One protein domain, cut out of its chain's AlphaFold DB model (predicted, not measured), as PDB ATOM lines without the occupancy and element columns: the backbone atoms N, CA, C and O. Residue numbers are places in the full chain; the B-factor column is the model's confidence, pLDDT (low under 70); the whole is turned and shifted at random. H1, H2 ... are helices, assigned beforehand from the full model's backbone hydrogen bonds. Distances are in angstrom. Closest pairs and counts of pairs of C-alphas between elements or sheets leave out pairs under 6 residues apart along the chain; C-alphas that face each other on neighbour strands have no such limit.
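AT A GLANCE: This is residues 7 to 96 of the 96 residues of an uncharacterized protein of Bacteroidales bacterium Barb6 (UniProt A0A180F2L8). A long, thin chain of helices: H2 and the hairpin of H3 and H4 make a small core, H1 lies beyond it at one end, and residues 74 to 96, with the long helix H5, stick out at the other. The printed part has 90 residues and five named helices, H1 to H5, and no named strand: all helix. It is extended, with a radius of gyration of the C-alphas of 21.4 A and spans of 77 by 25 by 16 A.

IN THESE COORDINATES: H1 is residues 7 to 18, from C-alpha 7 at (2.799, -20.991, 20.321). H2 is residues 24 to 41, 25.9 A long; H3, 48 to 53; H4, 58 to 71, 20.0 A. H5, residues 75 to 94, 28.8 A, ends at (49.796, -39.403, -36.326).

HOW THE PARTS SIT: H1 and H5 touch no helix. H2, with residues 35 to 39 alone, touches H4, the same way at a shallow tilt of 20 degrees; the closest C-alphas, Leu 39 and Tyr 68, are 6.3 A apart. H3 and H4 touch as a helical hairpin, the closest C-alphas, Ile 52 and Arg 61, 6.2 A apart. In H1 to H5 every O i to N i+4 pair is within hydrogen-bond range.

THE WHOLE: The C-alphas farthest apart, Asn 9 and Gln 96, are 77.4 A apart. The printed part has no cut and no long link. Residues 18 to 21 and 72 to 79 are among those under pLDDT 70.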
ATOM      1  N   GLY A   7       1.796 -20.282  21.115       72.44
ATOM      2  CA  GLY A   7       2.799 -20.991  20.321       72.44
ATOM      3  C   GLY A   7       2.209 -22.061  19.396       72.44
ATOM      4  O   GLY A   7       2.582 -22.110  18.226       72.44
ATOM      5  N   ALA A   8       1.264 -22.876  19.875       74.56
ATOM      6  CA  ALA A   8       0.613 -23.918  19.075       74.56
ATOM      7  C   ALA A   8      -0.241 -23.341  17.931       74.56
ATOM      8  O   ALA A   8      -0.234 -23.878  16.819       74.56
ATOM      9  N   ASN A   9      -0.911 -22.210  18.169       74.75
ATOM     10  CA  ASN A   9      -1.684 -21.504  17.144       74.75
ATOM     11  C   ASN A   9      -0.788 -20.924  16.048       74.75
ATOM     12  O   ASN A   9      -1.064 -21.110  14.864       74.75
ATOM     13  N   ILE A  10       0.320 -20.278  16.424       73.38
ATOM     14  CA  ILE A  10       1.303 -19.770  15.460       73.38
ATOM     15  C   ILE A  10       1.950 -20.925  14.689       73.38
ATOM     16  O   ILE A  10       2.029 -20.863  13.465       73.38
ATOM     17  N   HIS A  11       2.350 -22.006  15.366       71.88
ATOM     18  CA  HIS A  11       2.910 -23.190  14.715       71.88
ATOM     19  C   HIS A  11       1.950 -23.769  13.673       71.88
ATOM     20  O   HIS A  11       2.355 -23.956  12.532       71.88
ATOM     21  N   SER A  12       0.677 -23.958  14.029       70.38
ATOM     22  CA  SER A  12      -0.353 -24.459  13.110       70.38
ATOM     23  C   SER A  12      -0.585 -23.506  11.933       70.38
ATOM     24  O   SER A  12      -0.709 -23.950  10.794       70.38
ATOM     25  N   LEU A  13      -0.587 -22.189  12.174       74.06
ATOM     26  CA  LEU A  13      -0.715 -21.180  11.122       74.06
ATOM     27  C   LEU A  13       0.459 -21.247  10.135       74.06
ATOM     28  O   LEU A  13       0.236 -21.271   8.929       74.06
ATOM     29  N   PHE A  14       1.697 -21.330  10.631       67.75
ATOM     30  CA  PHE A  14       2.891 -21.492   9.796       67.75
ATOM     31  C   PHE A  14       2.900 -22.845   9.078       67.75
ATOM     32  O   PHE A  14       3.239 -22.906   7.899       67.75
ATOM     33  N   GLN A  15       2.494 -23.919   9.753       70.31
ATOM     34  CA  GLN A  15       2.401 -25.248   9.162       70.31
ATOM     35  C   GLN A  15       1.442 -25.254   7.970       70.31
ATOM     36  O   GLN A  15       1.782 -25.777   6.913       70.31
ATOM     37  N   ASN A  16       0.285 -24.609   8.119       68.69
ATOM     38  CA  ASN A  16      -0.726 -24.501   7.073       68.69
ATOM     39  C   ASN A  16      -0.324 -23.512   5.969       68.69
ATOM     40  O   ASN A  16      -0.517 -23.802   4.794       68.69
ATOM     41  N   ALA A  17       0.255 -22.362   6.322       70.88
ATOM     42  CA  ALA A  17       0.654 -21.331   5.360       70.88
ATOM     43  C   ALA A  17       1.871 -21.736   4.512       70.88
ATOM     44  O   ALA A  17       1.988 -21.314   3.364       70.88
ATOM     45  N   PHE A  18       2.771 -22.554   5.066       66.81
ATOM     46  CA  PHE A  18       4.011 -22.976   4.408       66.81
ATOM     47  C   PHE A  18       4.071 -24.480   4.110       66.81
ATOM     48  O   PHE A  18       5.106 -24.963   3.655       66.81
ATOM     49  N   PHE A  19       2.975 -25.212   4.342       64.94
ATOM     50  CA  PHE A  19       2.851 -26.661   4.118       64.94
ATOM     51  C   PHE A  19       4.006 -27.474   4.730       64.94
ATOM     52  O   PHE A  19       4.541 -28.400   4.118       64.94
ATOM     53  N   LEU A  20       4.446 -27.097   5.933       65.38
ATOM     54  CA  LEU A  20       5.595 -27.729   6.579       65.38
ATOM     55  C   LEU A  20       5.158 -29.043   7.239       65.38
ATOM     56  O   LEU A  20       4.414 -29.036   8.207       65.38
ATOM     57  N   ASN A  21       5.649 -30.191   6.776       64.50
ATOM     58  CA  ASN A  21       5.433 -31.477   7.457       64.50
ATOM     59  C   ASN A  21       6.417 -31.657   8.640       64.50
ATOM     60  O   ASN A  21       7.149 -32.646   8.691       64.50
ATOM     61  N   GLY A  22       6.506 -30.672   9.544       70.88
ATOM     62  CA  GLY A  22       7.448 -30.659  10.672       70.88
ATOM     63  C   GLY A  22       7.792 -29.254  11.174       70.88
ATOM     64  O   GLY A  22       7.173 -28.264  10.781       70.88
ATOM     65  N   THR A  23       8.800 -29.143  12.045       79.44
ATOM     66  CA  THR A  23       9.260 -27.833  12.532       79.44
ATOM     67  C   THR A  23      10.039 -27.071  11.452       79.44
ATOM     68  O   THR A  23      10.619 -27.660  10.538       79.44
ATOM     69  N   ILE A  24      10.121 -25.740  11.577       78.62
ATOM     70  CA  ILE A  24      10.954 -24.900  10.692       78.62
ATOM     71  C   ILE A  24      12.428 -25.352  10.733       78.62
ATOM     72  O   ILE A  24      13.117 -25.332   9.713       78.62
ATOM     73  N   GLY A  25      12.902 -25.813  11.896       81.44
ATOM     74  CA  GLY A  25      14.249 -26.359  12.062       81.44
ATOM     75  C   GLY A  25      14.462 -27.659  11.287       81.44
ATOM     76  O   GLY A  25      15.473 -27.802  10.598       81.44
ATOM     77  N   ASP A  26      13.495 -28.579  11.332       84.62
ATOM     78  CA  ASP A  26      13.556 -29.829  10.565       84.62
ATOM     79  C   ASP A  26      13.553 -29.563   9.061       84.62
ATOM     80  O   ASP A  26      14.338 -30.164   8.325       84.62
ATOM     81  N   PHE A  27      12.739 -28.609   8.606       84.19
ATOM     82  CA  PHE A  27      12.733 -28.173   7.213       84.19
ATOM     83  C   PHE A  27      14.099 -27.617   6.782       84.19
ATOM     84  O   PHE A  27      14.647 -28.035   5.757       84.19
ATOM     85  N   ALA A  28      14.692 -26.721   7.580       87.94
ATOM     86  CA  ALA A  28      16.017 -26.172   7.300       87.94
ATOM     87  C   ALA A  28      17.088 -27.277   7.242       87.94
ATOM     88  O   ALA A  28      17.882 -27.331   6.299       87.94
ATOM     89  N   LYS A  29      17.062 -28.213   8.198       91.12
ATOM     90  CA  LYS A  29      17.962 -29.373   8.234       91.12
ATOM     91  C   LYS A  29      17.817 -30.247   6.987       91.12
ATOM     92  O   LYS A  29      18.823 -30.629   6.389       91.12
ATOM     93  N   GLN A  30      16.590 -30.537   6.556       91.94
ATOM     94  CA  GLN A  30      16.331 -31.304   5.332       91.94
ATOM     95  C   GLN A  30      16.877 -30.601   4.082       91.94
ATOM     96  O   GLN A  30      17.494 -31.251   3.234       91.94
ATOM     97  N   LYS A  31      16.706 -29.277   3.973       91.44
ATOM     98  CA  LYS A  31      17.250 -28.486   2.857       91.44
ATOM     99  C   LYS A  31      18.776 -28.540   2.814       91.44
ATOM    100  O   LYS A  31      19.337 -28.825   1.758       91.44
ATOM    101  N   ILE A  32      19.438 -28.353   3.957       94.44
ATOM    102  CA  ILE A  32      20.904 -28.437   4.068       94.44
ATOM    103  C   ILE A  32      21.407 -29.829   3.672       94.44
ATOM    104  O   ILE A  32      22.306 -29.942   2.839       94.44
ATOM    105  N   ASN A  33      20.786 -30.890   4.192       94.56
ATOM    106  CA  ASN A  33      21.147 -32.265   3.837       94.56
ATOM    107  C   ASN A  33      20.948 -32.553   2.345       94.56
ATOM    108  O   ASN A  33      21.769 -33.229   1.731       94.56
ATOM    109  N   THR A  34      19.885 -32.018   1.742       93.50
ATOM    110  CA  THR A  34      19.638 -32.166   0.302       93.50
ATOM    111  C   THR A  34      20.751 -31.512  -0.516       93.50
ATOM    112  O   THR A  34      21.262 -32.137  -1.443       93.50
ATOM    113  N   MET A  35      21.170 -30.290  -0.158       93.88
ATOM    114  CA  MET A  35      22.305 -29.623  -0.809       93.88
ATOM    115  C   MET A  35      23.591 -30.442  -0.657       93.88
ATOM    116  O   MET A  35      24.294 -30.662  -1.638       93.88
ATOM    117  N   PHE A  36      23.862 -30.963   0.542       92.62
ATOM    118  CA  PHE A  36      25.025 -31.814   0.796       92.62
ATOM    119  C   PHE A  36      25.031 -33.079  -0.078       92.62
ATOM    120  O   PHE A  36      26.051 -33.416  -0.675       92.62
ATOM    121  N   ILE A  37      23.887 -33.758  -0.212       92.31
ATOM    122  CA  ILE A  37      23.755 -34.949  -1.066       92.31
ATOM    123  C   ILE A  37      23.990 -34.604  -2.541       92.31
ATOM    124  O   ILE A  37      24.687 -35.355  -3.222       92.31
ATOM    125  N   LYS A  38      23.440 -33.487  -3.040       90.50
ATOM    126  CA  LYS A  38      23.674 -33.022  -4.421       90.50
ATOM    127  C   LYS A  38      25.166 -32.787  -4.677       90.50
ATOM    128  O   LYS A  38      25.717 -33.340  -5.625       90.50
ATOM    129  N   LEU A  39      25.828 -32.071  -3.764       89.69
ATOM    130  CA  LEU A  39      27.270 -31.812  -3.818       89.69
ATOM    131  C   LEU A  39      28.092 -33.107  -3.806       89.69
ATOM    132  O   LEU A  39      29.007 -33.264  -4.602       89.69
ATOM    133  N   HIS A  40      27.750 -34.080  -2.964       85.62
ATOM    134  CA  HIS A  40      28.481 -35.351  -2.928       85.62
ATOM    135  C   HIS A  40      28.245 -36.214  -4.183       85.62
ATOM    136  O   HIS A  40      29.088 -37.028  -4.557       85.62
ATOM    137  N   LYS A  41      27.090 -36.068  -4.837       86.06
ATOM    138  CA  LYS A  41      26.761 -36.791  -6.074       86.06
ATOM    139  C   LYS A  41      27.346 -36.155  -7.333       86.06
ATOM    140  O   LYS A  41      27.219 -36.749  -8.399       86.06
ATOM    141  N   GLY A  42      27.971 -34.983  -7.235       81.81
ATOM    142  CA  GLY A  42      28.449 -34.273  -8.417       81.81
ATOM    143  C   GLY A  42      27.381 -33.435  -9.126       81.81
ATOM    144  O   GLY A  42      27.634 -32.931 -10.216       81.81
ATOM    145  N   ASP A  43      26.188 -33.299  -8.545       81.06
ATOM    146  CA  ASP A  43      25.045 -32.635  -9.175       81.06
ATOM    147  C   ASP A  43      25.068 -31.129  -8.882       81.06
ATOM    148  O   ASP A  43      24.509 -30.646  -7.892       81.06
ATOM    149  N   ILE A  44      25.767 -30.388  -9.743       74.94
ATOM    150  CA  ILE A  44      25.834 -28.925  -9.710       74.94
ATOM    151  C   ILE A  44      24.736 -28.364 -10.608       74.94
ATOM    152  O   ILE A  44      24.998 -27.889 -11.709       74.94
ATOM    153  N   GLY A  45      23.491 -28.422 -10.143       77.94
ATOM    154  CA  GLY A  45      22.418 -27.664 -10.779       77.94
ATOM    155  C   GLY A  45      22.698 -26.156 -10.724       77.94
ATOM    156  O   GLY A  45      23.274 -25.665  -9.748       77.94
ATOM    157  N   ASP A  46      22.234 -25.416 -11.734       73.06
ATOM    158  CA  ASP A  46      22.524 -23.981 -11.921       73.06
ATOM    159  C   ASP A  46      22.170 -23.108 -10.700       73.06
ATOM    160  O   ASP A  46      22.824 -22.103 -10.427       73.06
ATOM    161  N   ASN A  47      21.184 -23.526  -9.903       87.69
ATOM    162  CA  ASN A  47      20.704 -22.769  -8.744       87.69
ATOM    163  C   ASN A  47      21.379 -23.143  -7.419       87.69
ATOM    164  O   ASN A  47      21.169 -22.457  -6.419       87.69
ATOM    165  N   LEU A  48      22.193 -24.206  -7.372       90.06
ATOM    166  CA  LEU A  48      22.736 -24.725  -6.111       90.06
ATOM    167  C   LEU A  48      23.620 -23.694  -5.394       90.06
ATOM    168  O   LEU A  48      23.602 -23.598  -4.170       90.06
ATOM    169  N   TYR A  49      24.362 -22.889  -6.150       90.50
ATOM    170  CA  TYR A  49      25.198 -21.830  -5.591       90.50
ATOM    171  C   TYR A  49      24.373 -20.731  -4.903       90.50
ATOM    172  O   TYR A  49      24.700 -20.314  -3.789       90.50
ATOM    173  N   GLU A  50      23.282 -20.294  -5.534       91.94
ATOM    174  CA  GLU A  50      22.377 -19.293  -4.963       91.94
ATOM    175  C   GLU A  50      21.586 -19.867  -3.778       91.94
ATOM    176  O   GLU A  50      21.449 -19.198  -2.756       91.94
ATOM    177  N   GLU A  51      21.172 -21.139  -3.838       92.50
ATOM    178  CA  GLU A  51      20.562 -21.846  -2.702       92.50
ATOM    179  C   GLU A  51      21.496 -21.873  -1.478       92.50
ATOM    180  O   GLU A  51      21.065 -21.578  -0.362       92.50
ATOM    181  N   ILE A  52      22.791 -22.153  -1.673       93.38
ATOM    182  CA  ILE A  52      23.780 -22.154  -0.585       93.38
ATOM    183  C   ILE A  52      23.938 -20.751   0.024       93.38
ATOM    184  O   ILE A  52      24.102 -20.627   1.240       93.38
ATOM    185  N   LYS A  53      23.862 -19.679  -0.776       93.12
ATOM    186  CA  LYS A  53      23.948 -18.297  -0.264       93.12
ATOM    187  C   LYS A  53      22.784 -17.915   0.648       93.12
ATOM    188  O   LYS A  53      22.987 -17.092   1.540       93.12
ATOM    189  N   LEU A  54      21.606 -18.514   0.467       92.94
ATOM    190  CA  LEU A  54      20.442 -18.273   1.329       92.94
ATOM    191  C   LEU A  54      20.639 -18.810   2.756       92.94
ATOM    192  O   LEU A  54      19.957 -18.370   3.684       92.94
ATOM    193  N   VAL A  55      21.587 -19.731   2.967       94.06
ATOM    194  CA  VAL A  55      21.921 -20.230   4.305       94.06
ATOM    195  C   VAL A  55      22.515 -19.090   5.131       94.06
ATOM    196  O   VAL A  55      23.634 -18.632   4.899       94.06
ATOM    197  N   SER A  56      21.750 -18.619   6.115       90.75
ATOM    198  CA  SER A  56      22.136 -17.472   6.945       90.75
ATOM    199  C   SER A  56      23.258 -17.806   7.930       90.75
ATOM    200  O   SER A  56      24.061 -16.932   8.253       90.75
ATOM    201  N   GLU A  57      23.347 -19.067   8.365       93.81
ATOM    202  CA  GLU A  57      24.375 -19.520   9.300       93.81
ATOM    203  C   GLU A  57      25.746 -19.593   8.592       93.81
ATOM    204  O   GLU A  57      25.904 -20.335   7.612       93.81
ATOM    205  N   PRO A  58      26.730 -18.788   9.028       92.50
ATOM    206  CA  PRO A  58      27.988 -18.614   8.309       92.50
ATOM    207  C   PRO A  58      28.839 -19.885   8.239       92.50
ATOM    208  O   PRO A  58      29.469 -20.120   7.204       92.50
ATOM    209  N   PHE A  59      28.868 -20.707   9.291       94.75
ATOM    210  CA  PHE A  59      29.703 -21.903   9.340       94.75
ATOM    211  C   PHE A  59      29.232 -22.960   8.330       94.75
ATOM    212  O   PHE A  59      30.000 -23.361   7.453       94.75
ATOM    213  N   ILE A  60      27.956 -23.339   8.357       94.19
ATOM    214  CA  ILE A  60      27.326 -24.276   7.420       94.19
ATOM    215  C   ILE A  60      27.457 -23.758   5.989       94.19
ATOM    216  O   ILE A  60      27.867 -24.511   5.102       94.19
ATOM    217  N   ARG A  61      27.179 -22.466   5.752       95.69
ATOM    218  CA  ARG A  61      27.346 -21.858   4.424       95.69
ATOM    219  C   ARG A  61      28.780 -22.016   3.916       95.69
ATOM    220  O   ARG A  61      28.980 -22.396   2.765       95.69
ATOM    221  N   SER A  62      29.778 -21.751   4.761       93.69
ATOM    222  CA  SER A  62      31.190 -21.860   4.373       93.69
ATOM    223  C   SER A  62      31.588 -23.289   3.983       93.69
ATOM    224  O   SER A  62      32.282 -23.476   2.984       93.69
ATOM    225  N   GLN A  63      31.075 -24.293   4.697       94.50
ATOM    226  CA  GLN A  63      31.342 -25.707   4.427       94.50
ATOM    227  C   GLN A  63      30.703 -26.166   3.109       94.50
ATOM    228  O   GLN A  63      31.359 -26.817   2.298       94.50
ATOM    229  N   LEU A  64      29.451 -25.773   2.850       93.56
ATOM    230  CA  LEU A  64      28.767 -26.070   1.586       93.56
ATOM    231  C   LEU A  64      29.464 -25.404   0.392       93.56
ATOM    232  O   LEU A  64      29.665 -26.041  -0.638       93.56
ATOM    233  N   LEU A  65      29.889 -24.143   0.537       92.31
ATOM    234  CA  LEU A  65      30.637 -23.434  -0.505       92.31
ATOM    235  C   LEU A  65      32.004 -24.062  -0.781       92.31
ATOM    236  O   LEU A  65      32.459 -24.037  -1.922       92.31
ATOM    237  N   LYS A  66      32.670 -24.603   0.243       90.38
ATOM    238  CA  LYS A  66      33.936 -25.319   0.073       90.38
ATOM    239  C   LYS A  66      33.743 -26.554  -0.809       90.38
ATOM    240  O   LYS A  66      34.413 -26.664  -1.829       90.38
ATOM    241  N   LEU A  67      32.769 -27.400  -0.476       89.69
ATOM    242  CA  LEU A  67      32.422 -28.589  -1.266       89.69
ATOM    243  C   LEU A  67      31.985 -28.224  -2.690       89.69
ATOM    244  O   LEU A  67      32.405 -28.857  -3.652       89.69
ATOM    245  N   TYR A  68      31.188 -27.162  -2.837       89.06
ATOM    246  CA  TYR A  68      30.790 -26.651  -4.148       89.06
ATOM    247  C   TYR A  68      31.999 -26.263  -5.000       89.06
ATOM    248  O   TYR A  68      32.042 -26.600  -6.174       89.06
ATOM    249  N   LYS A  69      32.997 -25.579  -4.429       85.38
ATOM    250  CA  LYS A  69      34.215 -25.174  -5.151       85.38
ATOM    251  C   LYS A  69      35.135 -26.340  -5.497       85.38
ATOM    252  O   LYS A  69      35.797 -26.280  -6.523       85.38
ATOM    253  N   GLU A  70      35.201 -27.357  -4.642       82.56
ATOM    254  CA  GLU A  70      35.962 -28.585  -4.915       82.56
ATOM    255  C   GLU A  70      35.369 -29.360  -6.100       82.56
ATOM    256  O   GLU A  70      36.100 -29.997  -6.856       82.56
ATOM    257  N   LEU A  71      34.049 -29.276  -6.271       75.94
ATOM    258  CA  LEU A  71      33.316 -29.970  -7.319       75.94
ATOM    259  C   LEU A  71      33.158 -29.140  -8.603       75.94
ATOM    260  O   LEU A  71      33.179 -29.689  -9.705       75.94
ATOM    261  N   ALA A  72      32.972 -27.823  -8.470       66.12
ATOM    262  CA  ALA A  72      32.873 -26.914  -9.598       66.12
ATOM    263  C   ALA A  72      34.164 -27.037 -10.405       66.12
ATOM    264  O   ALA A  72      35.249 -26.861  -9.843       66.12
ATOM    265  N   PRO A  73      34.085 -27.367 -11.704       58.00
ATOM    266  CA  PRO A  73      35.286 -27.582 -12.470       58.00
ATOM    267  C   PRO A  73      36.097 -26.291 -12.458       58.00
ATOM    268  O   PRO A  73      35.673 -25.261 -12.987       58.00
ATOM    269  N   CYS A  74      37.269 -26.349 -11.830       55.81
ATOM    270  CA  CYS A  74      38.219 -25.258 -11.879       55.81
ATOM    271  C   CYS A  74      38.481 -24.989 -13.366       55.81
ATOM    272  O   CYS A  74      38.845 -25.911 -14.102       55.81
ATOM    273  N   GLU A  75      38.279 -23.754 -13.840       58.19
ATOM    274  CA  GLU A  75      38.511 -23.420 -15.255       58.19
ATOM    275  C   GLU A  75      39.899 -23.878 -15.730       58.19
ATOM    276  O   GLU A  75      40.070 -24.265 -16.886       58.19
ATOM    277  N   ALA A  76      40.878 -23.872 -14.820       57.12
ATOM    278  CA  ALA A  76      42.217 -24.403 -15.029       57.12
ATOM    279  C   ALA A  76      42.205 -25.906 -15.362       57.12
ATOM    280  O   ALA A  76      42.698 -26.296 -16.419       57.12
ATOM    281  N   THR A  77      41.571 -26.735 -14.530       60.78
ATOM    282  CA  THR A  77      41.479 -28.189 -14.725       60.78
ATOM    283  C   THR A  77      40.705 -28.536 -15.999       60.78
ATOM    284  O   THR A  77      41.107 -29.419 -16.753       60.78
ATOM    285  N   ASN A  78      39.639 -27.796 -16.315       65.25
ATOM    286  CA  ASN A  78      38.887 -27.982 -17.560       65.25
ATOM    287  C   ASN A  78      39.701 -27.604 -18.808       65.25
ATOM    288  O   ASN A  78      39.639 -28.305 -19.823       65.25
ATOM    289  N   LYS A  79      40.484 -26.519 -18.748       65.69
ATOM    290  CA  LYS A  79      41.424 -26.157 -19.821       65.69
ATOM    291  C   LYS A  79      42.474 -27.242 -20.009       65.69
ATOM    292  O   LYS A  79      42.761 -27.614 -21.146       65.69
ATOM    293  N   GLU A  80      43.012 -27.782 -18.925       73.75
ATOM    294  CA  GLU A  80      44.040 -28.817 -18.966       73.75
ATOM    295  C   GLU A  80      43.502 -30.132 -19.549       73.75
ATOM    296  O   GLU A  80      44.075 -30.653 -20.506       73.75
ATOM    297  N   ILE A  81      42.320 -30.582 -19.114       79.12
ATOM    298  CA  ILE A  81      41.615 -31.738 -19.697       79.12
ATOM    299  C   ILE A  81      41.365 -31.533 -21.197       79.12
ATOM    300  O   ILE A  81      41.600 -32.441 -21.997       79.12
ATOM    301  N   LYS A  82      40.921 -30.339 -21.613       79.31
ATOM    302  CA  LYS A  82      40.710 -30.015 -23.035       79.31
ATOM    303  C   LYS A  82      42.019 -30.069 -23.828       79.31
ATOM    304  O   LYS A  82      42.046 -30.574 -24.950       79.31
ATOM    305  N   THR A  83      43.105 -29.574 -23.244       82.38
ATOM    306  CA  THR A  83      44.427 -29.553 -23.879       82.38
ATOM    307  C   THR A  83      44.980 -30.969 -24.047       82.38
ATOM    308  O   THR A  83      45.475 -31.310 -25.122       82.38
ATOM    309  N   LEU A  84      44.832 -31.813 -23.023       88.25
ATOM    310  CA  LEU A  84      45.238 -33.218 -23.048       88.25
ATOM    311  C   LEU A  84      44.426 -34.031 -24.065       88.25
ATOM    312  O   LEU A  84      45.020 -34.758 -24.858       88.25
ATOM    313  N   LYS A  85      43.099 -33.843 -24.133       89.81
ATOM    314  CA  LYS A  85      42.246 -34.489 -25.151       89.81
ATOM    315  C   LYS A  85      42.688 -34.155 -26.577       89.81
ATOM    316  O   LYS A  85      42.879 -35.057 -27.385       89.81
ATOM    317  N   ASN A  86      42.943 -32.877 -26.858       89.56
ATOM    318  CA  ASN A  86      43.443 -32.448 -28.169       89.56
ATOM    319  C   ASN A  86      44.823 -33.042 -28.499       89.56
ATOM    320  O   ASN A  86      45.156 -33.232 -29.668       89.56
ATOM    321  N   ARG A  87      45.662 -33.288 -27.486       91.62
ATOM    322  CA  ARG A  87      46.980 -33.910 -27.667       91.62
ATOM    323  C   ARG A  87      46.839 -35.383 -28.051       91.62
ATOM    324  O   ARG A  87      47.510 -35.809 -28.983       91.62
ATOM    325  N   ILE A  88      45.959 -36.117 -27.367       93.69
ATOM    326  CA  ILE A  88      45.663 -37.528 -27.651       93.69
ATOM    327  C   ILE A  88      45.134 -37.676 -29.079       93.69
ATOM    328  O   ILE A  88      45.705 -38.441 -29.846       93.69
ATOM    329  N   GLU A  89      44.158 -36.858 -29.485       92.62
ATOM    330  CA  GLU A  89      43.576 -36.924 -30.835       92.62
ATOM    331  C   GLU A  89      44.624 -36.695 -31.942       92.62
ATOM    332  O   GLU A  89      44.611 -37.342 -32.988       92.62
ATOM    333  N   LYS A  90      45.572 -35.775 -31.719       90.81
ATOM    334  CA  LYS A  90      46.676 -35.532 -32.663       90.81
ATOM    335  C   LYS A  90      47.646 -36.706 -32.741       90.81
ATOM    336  O   LYS A  90      48.161 -36.976 -33.819       90.81
ATOM    337  N   LEU A  91      47.919 -37.360 -31.614       90.94
ATOM    338  CA  LEU A  91      48.804 -38.522 -31.565       90.94
ATOM    339  C   LEU A  91      48.154 -39.740 -32.222       90.94
ATOM    340  O   LEU A  91      48.823 -40.429 -32.977       90.94
ATOM    341  N   GLU A  92      46.858 -39.961 -32.009       89.25
ATOM    342  CA  GLU A  92      46.103 -41.031 -32.673       89.25
ATOM    343  C   GLU A  92      46.092 -40.859 -34.194       89.25
ATOM    344  O   GLU A  92      46.366 -41.813 -34.914       89.25
ATOM    345  N   LYS A  93      45.881 -39.631 -34.689       89.88
ATOM    346  CA  LYS A  93      45.960 -39.321 -36.129       89.88
ATOM    347  C   LYS A  93      47.368 -39.445 -36.710       89.88
ATOM    348  O   LYS A  93      47.498 -39.640 -37.907       89.88
ATOM    349  N   ALA A  94      48.406 -39.267 -35.895       81.88
ATOM    350  CA  ALA A  94      49.796 -39.403 -36.326       81.88
ATOM    351  C   ALA A  94      50.299 -40.857 -36.295       81.88
ATOM    352  O   ALA A  94      51.336 -41.144 -36.886       81.88
ATOM    353  N   ASN A  95      49.591 -41.747 -35.592       71.00
ATOM    354  CA  ASN A  95      49.890 -43.178 -35.497       71.00
ATOM    355  C   ASN A  95      48.996 -44.053 -36.403       71.00
ATOM    356  O   ASN A  95      49.106 -45.277 -36.342       71.00
ATOM    357  N   GLN A  96      48.113 -43.441 -37.201       56.06
ATOM    358  CA  GLN A  96      47.366 -44.065 -38.305       56.06
ATOM    359  C   GLN A  96      48.043 -43.751 -39.637       56.06
ATOM    360  O   GLN A  96      48.019 -44.646 -40.509       56.06
TER     361      GLN A  96